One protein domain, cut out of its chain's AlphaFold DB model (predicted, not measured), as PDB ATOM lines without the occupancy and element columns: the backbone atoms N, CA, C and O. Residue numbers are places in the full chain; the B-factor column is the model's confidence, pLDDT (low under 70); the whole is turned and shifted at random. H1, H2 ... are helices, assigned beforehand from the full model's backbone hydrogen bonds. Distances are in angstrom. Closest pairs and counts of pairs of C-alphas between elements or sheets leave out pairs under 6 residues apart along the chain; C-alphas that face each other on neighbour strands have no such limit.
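Overview. This is residues 2 to 64 of the 152 residues of an uncharacterized protein of Nitrososphaerales archaeon (UniProt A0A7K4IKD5). This is an open, loose hook of four helices: H1 is alone at one end, the link of residues 13 to 24 runs as a long strap to H2 at the other, and H4 folds back from H2 towards the H1 end without reaching H1. H2 and the first turn of H4 meet nearly at a right angle, with the small H3 near H2, while residues 5 to 27 and 55 to 63 stand free. The printed part has 63 residues with four named helices, in the order H1, H2, H3, H4, and no named strand; its class is all helix. It is loose, with a radius of gyration of the C-alphas of 14.6 A, and elongated, spanning 42 by 25 by 22 A.

Arrangement. H1, residues 2 to 12, touches no helix and is apart from H2, residues 25 to 35. H2 is close to but not clearly touching H3, residues 38 to 42; their closest C-alphas, those of Tyr 34 and Ala 40, are 6.5 A apart. H2 touches H4, residues 48 to 62, through residues 48 to 51 of H4 alone; the closest C-alphas, those of Val 31 and Arg 48, are 6.6 A apart. The lines of H2 and H4 are about perpendicular, at 83 degrees. H4 is apart from H1 and from H3. In H2, H3 and H4 every O i to N i+4 pair is within hydrogen-bond range; in H1, 6 of 7 are.

Along the chain. H1 begins at C-alpha 2, (141.540, 142.960, 142.853), and is 16.2 A long. H2 begins at C-alpha 25, (132.847, 179.476, 130.896), and is 15.3 A long. H3 has five residues. H4, the longest helix, is 21.2 A long and ends at C-alpha 62, (145.494, 162.100, 144.872).

Size, cuts and confidence. The two C-alphas farthest apart, those of Glu 2 and Gln 36, are 42.9 A apart. The printed part has no cut. The link from H1 to H2 is long; those from H2 to H3 and from H3 to H4 are tight. The mean pLDDT of the printed part is 77.3, and residues 2 to 17 are under 70.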
ATOM      1  N   GLU A   2     142.416 142.940 144.049       34.06
ATOM      2  CA  GLU A   2     141.540 142.960 142.853       34.06
ATOM      3  C   GLU A   2     141.400 144.338 142.182       34.06
ATOM      4  O   GLU A   2     141.339 144.419 140.961       34.06
ATOM      5  N   PHE A   3     141.389 145.429 142.955       35.91
ATOM      6  CA  PHE A   3     141.147 146.776 142.416       35.91
ATOM      7  C   PHE A   3     142.286 147.286 141.516       35.91
ATOM      8  O   PHE A   3     142.038 147.892 140.481       35.91
ATOM      9  N   VAL A   4     143.537 146.982 141.879       41.19
ATOM     10  CA  VAL A   4     144.738 147.393 141.127       41.19
ATOM     11  C   VAL A   4     144.805 146.672 139.778       41.19
ATOM     12  O   VAL A   4     144.998 147.308 138.747       41.19
ATOM     13  N   LEU A   5     144.524 145.364 139.772       38.16
ATOM     14  CA  LEU A   5     144.490 144.552 138.551       38.16
ATOM     15  C   LEU A   5     143.381 144.998 137.583       38.16
ATOM     16  O   LEU A   5     143.547 144.897 136.367       38.16
ATOM     17  N   LEU A   6     142.266 145.519 138.108       44.72
ATOM     18  CA  LEU A   6     141.174 146.056 137.297       44.72
ATOM     19  C   LEU A   6     141.590 147.350 136.577       44.72
ATOM     20  O   LEU A   6     141.318 147.514 135.388       44.72
ATOM     21  N   VAL A   7     142.294 148.246 137.277       46.44
ATOM     22  CA  VAL A   7     142.780 149.522 136.725       46.44
ATOM     23  C   VAL A   7     143.841 149.284 135.647       46.44
ATOM     24  O   VAL A   7     143.779 149.891 134.578       46.44
ATOM     25  N   GLU A   8     144.763 148.344 135.873       43.16
ATOM     26  CA  GLU A   8     145.789 147.966 134.892       43.16
ATOM     27  C   GLU A   8     145.188 147.389 133.598       43.16
ATOM     28  O   GLU A   8     145.660 147.707 132.502       43.16
ATOM     29  N   HIS A   9     144.114 146.593 133.697       42.62
ATOM     30  CA  HIS A   9     143.399 146.072 132.526       42.62
ATOM     31  C   HIS A   9     142.658 147.169 131.749       42.62
ATOM     32  O   HIS A   9     142.660 147.159 130.518       42.62
ATOM     33  N   MET A  10     142.067 148.152 132.436       42.03
ATOM     34  CA  MET A  10     141.313 149.235 131.789       42.03
ATOM     35  C   MET A  10     142.200 150.208 131.000       42.03
ATOM     36  O   MET A  10     141.754 150.766 129.996       42.03
ATOM     37  N   ILE A  11     143.459 150.396 131.408       49.62
ATOM     38  CA  ILE A  11     144.411 151.281 130.710       49.62
ATOM     39  C   ILE A  11     144.923 150.638 129.407       49.62
ATOM     40  O   ILE A  11     145.254 151.348 128.456       49.62
ATOM     41  N   LYS A  12     144.953 149.300 129.324       41.75
ATOM     42  CA  LYS A  12     145.544 148.565 128.192       41.75
ATOM     43  C   LYS A  12     144.632 148.434 126.962       41.75
ATOM     44  O   LYS A  12     145.136 148.114 125.890       41.75
ATOM     45  N   GLU A  13     143.332 148.734 127.076       40.19
ATOM     46  CA  GLU A  13     142.350 148.548 125.989       40.19
ATOM     47  C   GLU A  13     141.491 149.782 125.634       40.19
ATOM     48  O   GLU A  13     140.417 149.647 125.041       40.19
ATOM     49  N   SER A  14     141.913 151.018 125.922       42.88
ATOM     50  CA  SER A  14     141.097 152.166 125.496       42.88
ATOM     51  C   SER A  14     141.293 152.480 124.005       42.88
ATOM     52  O   SER A  14     142.181 153.241 123.613       42.88
ATOM     53  N   LYS A  15     140.407 151.953 123.151       44.44
ATOM     54  CA  LYS A  15     140.065 152.619 121.884       44.44
ATOM     55  C   LYS A  15     139.730 154.083 122.200       44.44
ATOM     56  O   LYS A  15     138.986 154.352 123.140       44.44
ATOM     57  N   THR A  16     140.299 155.020 121.445       49.78
ATOM     58  CA  THR A  16     140.226 156.474 121.676       49.78
ATOM     59  C   THR A  16     138.811 157.025 121.474       49.78
ATOM     60  O   THR A  16     138.514 157.660 120.464       49.78
ATOM     61  N   ASN A  17     137.922 156.782 122.431       64.88
ATOM     62  CA  ASN A  17     136.603 157.394 122.479       64.88
ATOM     63  C   ASN A  17     136.680 158.650 123.352       64.88
ATOM     64  O   ASN A  17     136.734 158.573 124.577       64.88
ATOM     65  N   TRP A  18     136.708 159.814 122.707       76.12
ATOM     66  CA  TRP A  18     136.654 161.106 123.387       76.12
ATOM     67  C   TRP A  18     135.229 161.391 123.870       76.12
ATOM     68  O   TRP A  18     134.287 161.362 123.078       76.12
ATOM     69  N   ASN A  19     135.079 161.711 125.156       84.19
ATOM     70  CA  ASN A  19     133.802 162.104 125.755       84.19
ATOM     71  C   ASN A  19     133.769 163.614 126.039       84.19
ATOM     72  O   ASN A  19     134.803 164.227 126.306       84.19
ATOM     73  N   LYS A  20     132.577 164.220 125.975       90.38
ATOM     74  CA  LYS A  20     132.375 165.651 126.256       90.38
ATOM     75  C   LYS A  20     132.075 165.867 127.738       90.38
ATOM     76  O   LYS A  20     131.225 165.180 128.295       90.38
ATOM     77  N   VAL A  21     132.722 166.863 128.336       89.00
ATOM     78  CA  VAL A  21     132.438 167.357 129.691       89.00
ATOM     79  C   VAL A  21     132.080 168.839 129.623       89.00
ATOM     80  O   VAL A  21     132.666 169.580 128.833       89.00
ATOM     81  N   ASN A  22     131.110 169.269 130.429       94.06
ATOM     82  CA  ASN A  22     130.723 170.676 130.520       94.06
ATOM     83  C   ASN A  22     131.511 171.343 131.646       94.06
ATOM     84  O   ASN A  22     131.526 170.844 132.769       94.06
ATOM     85  N   ILE A  23     132.146 172.472 131.341       93.75
ATOM     86  CA  ILE A  23     132.940 173.264 132.285       93.75
ATOM     87  C   ILE A  23     132.395 174.699 132.249       93.75
ATOM     88  O   ILE A  23     132.111 175.189 131.152       93.75
ATOM     89  N   PRO A  24     132.232 175.382 133.399       97.12
ATOM     90  CA  PRO A  24     131.809 176.780 133.421       97.12
ATOM     91  C   PRO A  24     132.719 177.680 132.579       97.12
ATOM     92  O   PRO A  24     133.944 177.545 132.615       97.12
ATOM     93  N   GLN A  25     132.118 178.615 131.836       95.88
ATOM     94  CA  GLN A  25     132.847 179.476 130.896       95.88
ATOM     95  C   GLN A  25     133.958 180.277 131.586       95.88
ATOM     96  O   GLN A  25     135.070 180.347 131.076       95.88
ATOM     97  N   GLU A  26     133.696 180.789 132.788       97.31
ATOM     98  CA  GLU A  26     134.678 181.533 133.586       97.31
ATOM     99  C   GLU A  26     135.955 180.728 133.886       97.31
ATOM    100  O   GLU A  26     137.054 181.281 133.892       97.31
ATOM    101  N   MET A  27     135.842 179.408 134.080       95.31
ATOM    102  CA  MET A  27     137.005 178.544 134.282       95.31
ATOM    103  C   MET A  27     137.760 178.318 132.976       95.31
ATOM    104  O   MET A  27     138.990 178.293 132.981       95.31
ATOM    105  N   LEU A  28     137.048 178.173 131.854       96.19
ATOM    106  CA  LEU A  28     137.690 178.060 130.542       96.19
ATOM    107  C   LEU A  28     138.479 179.326 130.197       96.19
ATOM    108  O   LEU A  28     139.601 179.218 129.707       96.19
ATOM    109  N   ASP A  29     137.957 180.501 130.538       97.62
ATOM    110  CA  ASP A  29     138.656 181.770 130.328       97.62
ATOM    111  C   ASP A  29     139.956 181.847 131.154       97.62
ATOM    112  O   ASP A  29     140.969 182.385 130.697       97.62
ATOM    113  N   LEU A  30     139.965 181.289 132.372       97.38
ATOM    114  CA  LEU A  30     141.177 181.166 133.192       97.38
ATOM    115  C   LEU A  30     142.187 180.188 132.583       97.38
ATOM    116  O   LEU A  30     143.383 180.483 132.574       97.38
ATOM    117  N   VAL A  31     141.723 179.057 132.045       97.00
ATOM    118  CA  VAL A  31     142.576 178.092 131.332       97.00
ATOM    119  C   VAL A  31     143.212 178.738 130.102       97.00
ATOM    120  O   VAL A  31     144.413 178.584 129.883       97.00
ATOM    121  N   ASP A  32     142.448 179.515 129.336       97.50
ATOM    122  CA  ASP A  32     142.962 180.224 128.164       97.50
ATOM    123  C   ASP A  32     144.035 181.247 128.540       97.50
ATOM    124  O   ASP A  32     145.080 181.308 127.889       97.50
ATOM    125  N   LYS A  33     143.823 182.008 129.623       97.69
ATOM    126  CA  LYS A  33     144.834 182.928 130.168       97.69
ATOM    127  C   LYS A  33     146.087 182.181 130.614       97.69
ATOM    128  O   LYS A  33     147.195 182.609 130.302       97.69
ATOM    129  N   TYR A  34     145.921 181.061 131.314       96.69
ATOM    130  CA  TYR A  34     147.034 180.236 131.775       96.69
ATOM    131  C   TYR A  34     147.881 179.709 130.608       96.69
ATOM    132  O   TYR A  34     149.108 179.785 130.671       96.69
ATOM    133  N   LEU A  35     147.254 179.263 129.515       96.31
ATOM    134  CA  LEU A  35     147.946 178.769 128.318       96.31
ATOM    135  C   LEU A  35     148.822 179.825 127.620       96.31
ATOM    136  O   LEU A  35     149.737 179.457 126.887       96.31
ATOM    137  N   GLN A  36     148.597 181.121 127.864       96.88
ATOM    138  CA  GLN A  36     149.457 182.192 127.338       96.88
ATOM    139  C   GLN A  36     150.725 182.426 128.171       96.88
ATOM    140  O   GLN A  36     151.607 183.175 127.752       96.88
ATOM    141  N   THR A  37     150.833 181.816 129.354       95.88
ATOM    142  CA  THR A  37     151.969 182.026 130.260       95.88
ATOM    143  C   THR A  37     153.190 181.198 129.858       95.88
ATOM    144  O   THR A  37     153.074 180.095 129.321       95.88
ATOM    145  N   GLU A  38     154.385 181.679 130.207       88.06
ATOM    146  CA  GLU A  38     155.622 180.901 130.047       88.06
ATOM    147  C   GLU A  38     155.608 179.612 130.882       88.06
ATOM    148  O   GLU A  38     156.154 178.596 130.462       88.06
ATOM    149  N   MET A  39     154.903 179.606 132.019       82.38
ATOM    150  CA  MET A  39     154.749 178.413 132.857       82.38
ATOM    151  C   MET A  39     154.018 177.281 132.127       82.38
ATOM    152  O   MET A  39     154.417 176.120 132.238       82.38
ATOM    153  N   ALA A  40     152.959 177.598 131.377       81.31
ATOM    154  CA  ALA A  40     152.234 176.603 130.589       81.31
ATOM    155  C   ALA A  40     153.104 176.044 129.452       81.31
ATOM    156  O   ALA A  40     153.147 174.829 129.255       81.31
ATOM    157  N   LYS A  41     153.868 176.913 128.772       80.69
ATOM    158  CA  LYS A  41     154.810 176.513 127.712       80.69
ATOM    159  C   LYS A  41     155.916 175.601 128.237       80.69
ATOM    160  O   LYS A  41     156.175 174.563 127.634       80.69
ATOM    161  N   GLN A  42     156.525 175.946 129.372       77.62
ATOM    162  CA  GLN A  42     157.551 175.124 130.030       77.62
ATOM    163  C   GLN A  42     157.016 173.747 130.438       77.62
ATOM    164  O   GLN A  42     157.742 172.761 130.375       77.62
ATOM    165  N   LYS A  43     155.733 173.663 130.806       76.19
ATOM    166  CA  LYS A  43     155.038 172.401 131.098       76.19
ATOM    167  C   LYS A  43     154.563 171.651 129.845       76.19
ATOM    168  O   LYS A  43     153.934 170.606 129.979       76.19
ATOM    169  N   GLY A  44     154.828 172.169 128.644       80.88
ATOM    170  CA  GLY A  44     154.440 171.543 127.378       80.88
ATOM    171  C   GLY A  44     152.935 171.560 127.091       80.88
ATOM    172  O   GLY A  44     152.484 170.831 126.209       80.88
ATOM    173  N   LEU A  45     152.156 172.377 127.807       87.31
ATOM    174  CA  LEU A  45     150.702 172.454 127.670       87.31
ATOM    175  C   LEU A  45     150.344 173.364 126.494       87.31
ATOM    176  O   LEU A  45     150.722 174.535 126.477       87.31
ATOM    177  N   LYS A  46     149.627 172.828 125.502       87.06
ATOM    178  CA  LYS A  46     149.330 173.524 124.235       87.06
ATOM    179  C   LYS A  46     147.838 173.736 124.004       87.06
ATOM    180  O   LYS A  46     147.457 174.503 123.125       87.06
ATOM    181  N   SER A  47     146.990 173.051 124.764       92.19
ATOM    182  CA  SER A  47     145.545 173.048 124.571       92.19
ATOM    183  C   SER A  47     144.778 172.966 125.890       92.19
ATOM    184  O   SER A  47     145.298 172.534 126.919       92.19
ATOM    185  N   ARG A  48     143.488 173.326 125.844       94.62
ATOM    186  CA  ARG A  48     142.550 173.146 126.967       94.62
ATOM    187  C   ARG A  48     142.465 171.681 127.401       94.62
ATOM    188  O   ARG A  48     142.368 171.399 128.591       94.62
ATOM    189  N   SER A  49     142.542 170.760 126.439       89.75
ATOM    190  CA  SER A  49     142.550 169.322 126.699       89.75
ATOM    191  C   SER A  49     143.781 168.899 127.493       89.75
ATOM    192  O   SER A  49     143.635 168.116 128.421       89.75
ATOM    193  N   ASP A  50     144.964 169.448 127.200       84.38
ATOM    194  CA  ASP A  50     146.184 169.127 127.957       84.38
ATOM    195  C   ASP A  50     146.048 169.541 129.424       84.38
ATOM    196  O   ASP A  50     146.396 168.783 130.328       84.38
ATOM    197  N   VAL A  51     145.484 170.729 129.661       94.06
ATOM    198  CA  VAL A  51     145.235 171.246 131.011       94.06
ATOM    199  C   VAL A  51     144.210 170.378 131.743       94.06
ATOM    200  O   VAL A  51     144.445 169.997 132.888       94.06
ATOM    201  N   ALA A  52     143.107 170.015 131.082       92.06
ATOM    202  CA  ALA A  52     142.089 169.136 131.655       92.06
ATOM    203  C   ALA A  52     142.646 167.738 131.968       92.06
ATOM    204  O   ALA A  52     142.425 167.227 133.060       92.06
ATOM    205  N   ILE A  53     143.412 167.138 131.052       86.69
ATOM    206  CA  ILE A  53     144.053 165.832 131.256       86.69
ATOM    207  C   ILE A  53     145.019 165.891 132.440       86.69
ATOM    208  O   ILE A  53     144.982 165.006 133.291       86.69
ATOM    209  N   LEU A  54     145.861 166.925 132.525       84.88
ATOM    210  CA  LEU A  54     146.786 167.104 133.644       84.88
ATOM    211  C   LEU A  54     146.038 167.255 134.975       84.88
ATOM    212  O   LEU A  54     146.401 166.604 135.952       84.88
ATOM    213  N   ALA A  55     144.988 168.078 135.008       90.31
ATOM    214  CA  ALA A  55     144.177 168.287 136.201       90.31
ATOM    215  C   ALA A  55     143.467 166.998 136.640       90.31
ATOM    216  O   ALA A  55     143.512 166.652 137.818       90.31
ATOM    217  N   PHE A  56     142.868 166.254 135.703       90.06
ATOM    218  CA  PHE A  56     142.230 164.974 136.002       90.06
ATOM    219  C   PHE A  56     143.231 163.928 136.480       90.06
ATOM    220  O   PHE A  56     142.936 163.238 137.448       90.06
ATOM    221  N   ARG A  57     144.415 163.829 135.860       81.69
ATOM    222  CA  ARG A  57     145.475 162.931 136.338       81.69
ATOM    223  C   ARG A  57     145.867 163.263 137.769       81.69
ATOM    224  O   ARG A  57     145.772 162.393 138.617       81.69
ATOM    225  N   GLN A  58     146.201 164.520 138.056       81.25
ATOM    226  CA  GLN A  58     146.585 164.935 139.409       81.25
ATOM    227  C   GLN A  58     145.475 164.703 140.434       81.25
ATOM    228  O   GLN A  58     145.753 164.305 141.561       81.25
ATOM    229  N   PHE A  59     144.222 164.968 140.062       87.25
ATOM    230  CA  PHE A  59     143.074 164.698 140.920       87.25
ATOM    231  C   PHE A  59     142.951 163.198 141.211       87.25
ATOM    232  O   PHE A  59     142.942 162.798 142.367       87.25
ATOM    233  N   LEU A  60     142.930 162.359 140.176       82.75
ATOM    234  CA  LEU A  60     142.762 160.916 140.335       82.75
ATOM    235  C   LEU A  60     143.974 160.241 140.996       82.75
ATOM    236  O   LEU A  60     143.790 159.243 141.684       82.75
ATOM    237  N   GLU A  61     145.187 160.770 140.824       77.06
ATOM    238  CA  GLU A  61     146.385 160.332 141.555       77.06
ATOM    239  C   GLU A  61     146.236 160.588 143.056       77.06
ATOM    240  O   GLU A  61     146.497 159.691 143.853       77.06
ATOM    241  N   ARG A  62     145.756 161.777 143.455       77.75
ATOM    242  CA  ARG A  62     145.494 162.100 144.872       77.75
ATOM    243  C   ARG A  62     144.429 161.203 145.487       77.75
ATOM    244  O   ARG A  62     144.556 160.822 146.643       77.75
ATOM    245  N   GLU A  63     143.411 160.849 144.712       83.19
ATOM    246  CA  GLU A  63     142.354 159.935 145.153       83.19
ATOM    247  C   GLU A  63     142.772 158.451 145.072       83.19
ATOM    248  O   GLU A  63     141.966 157.569 145.361       83.19
ATOM    249  N   GLY A  64     144.005 158.139 144.648       74.31
ATOM    250  CA  GLY A  64     144.498 156.763 144.497       74.31
ATOM    251  C   GLY A  64     143.825 155.962 143.371       74.31
ATOM    252  O   GLY A  64     143.960 154.743 143.299       74.31
TER     253      GLY A  64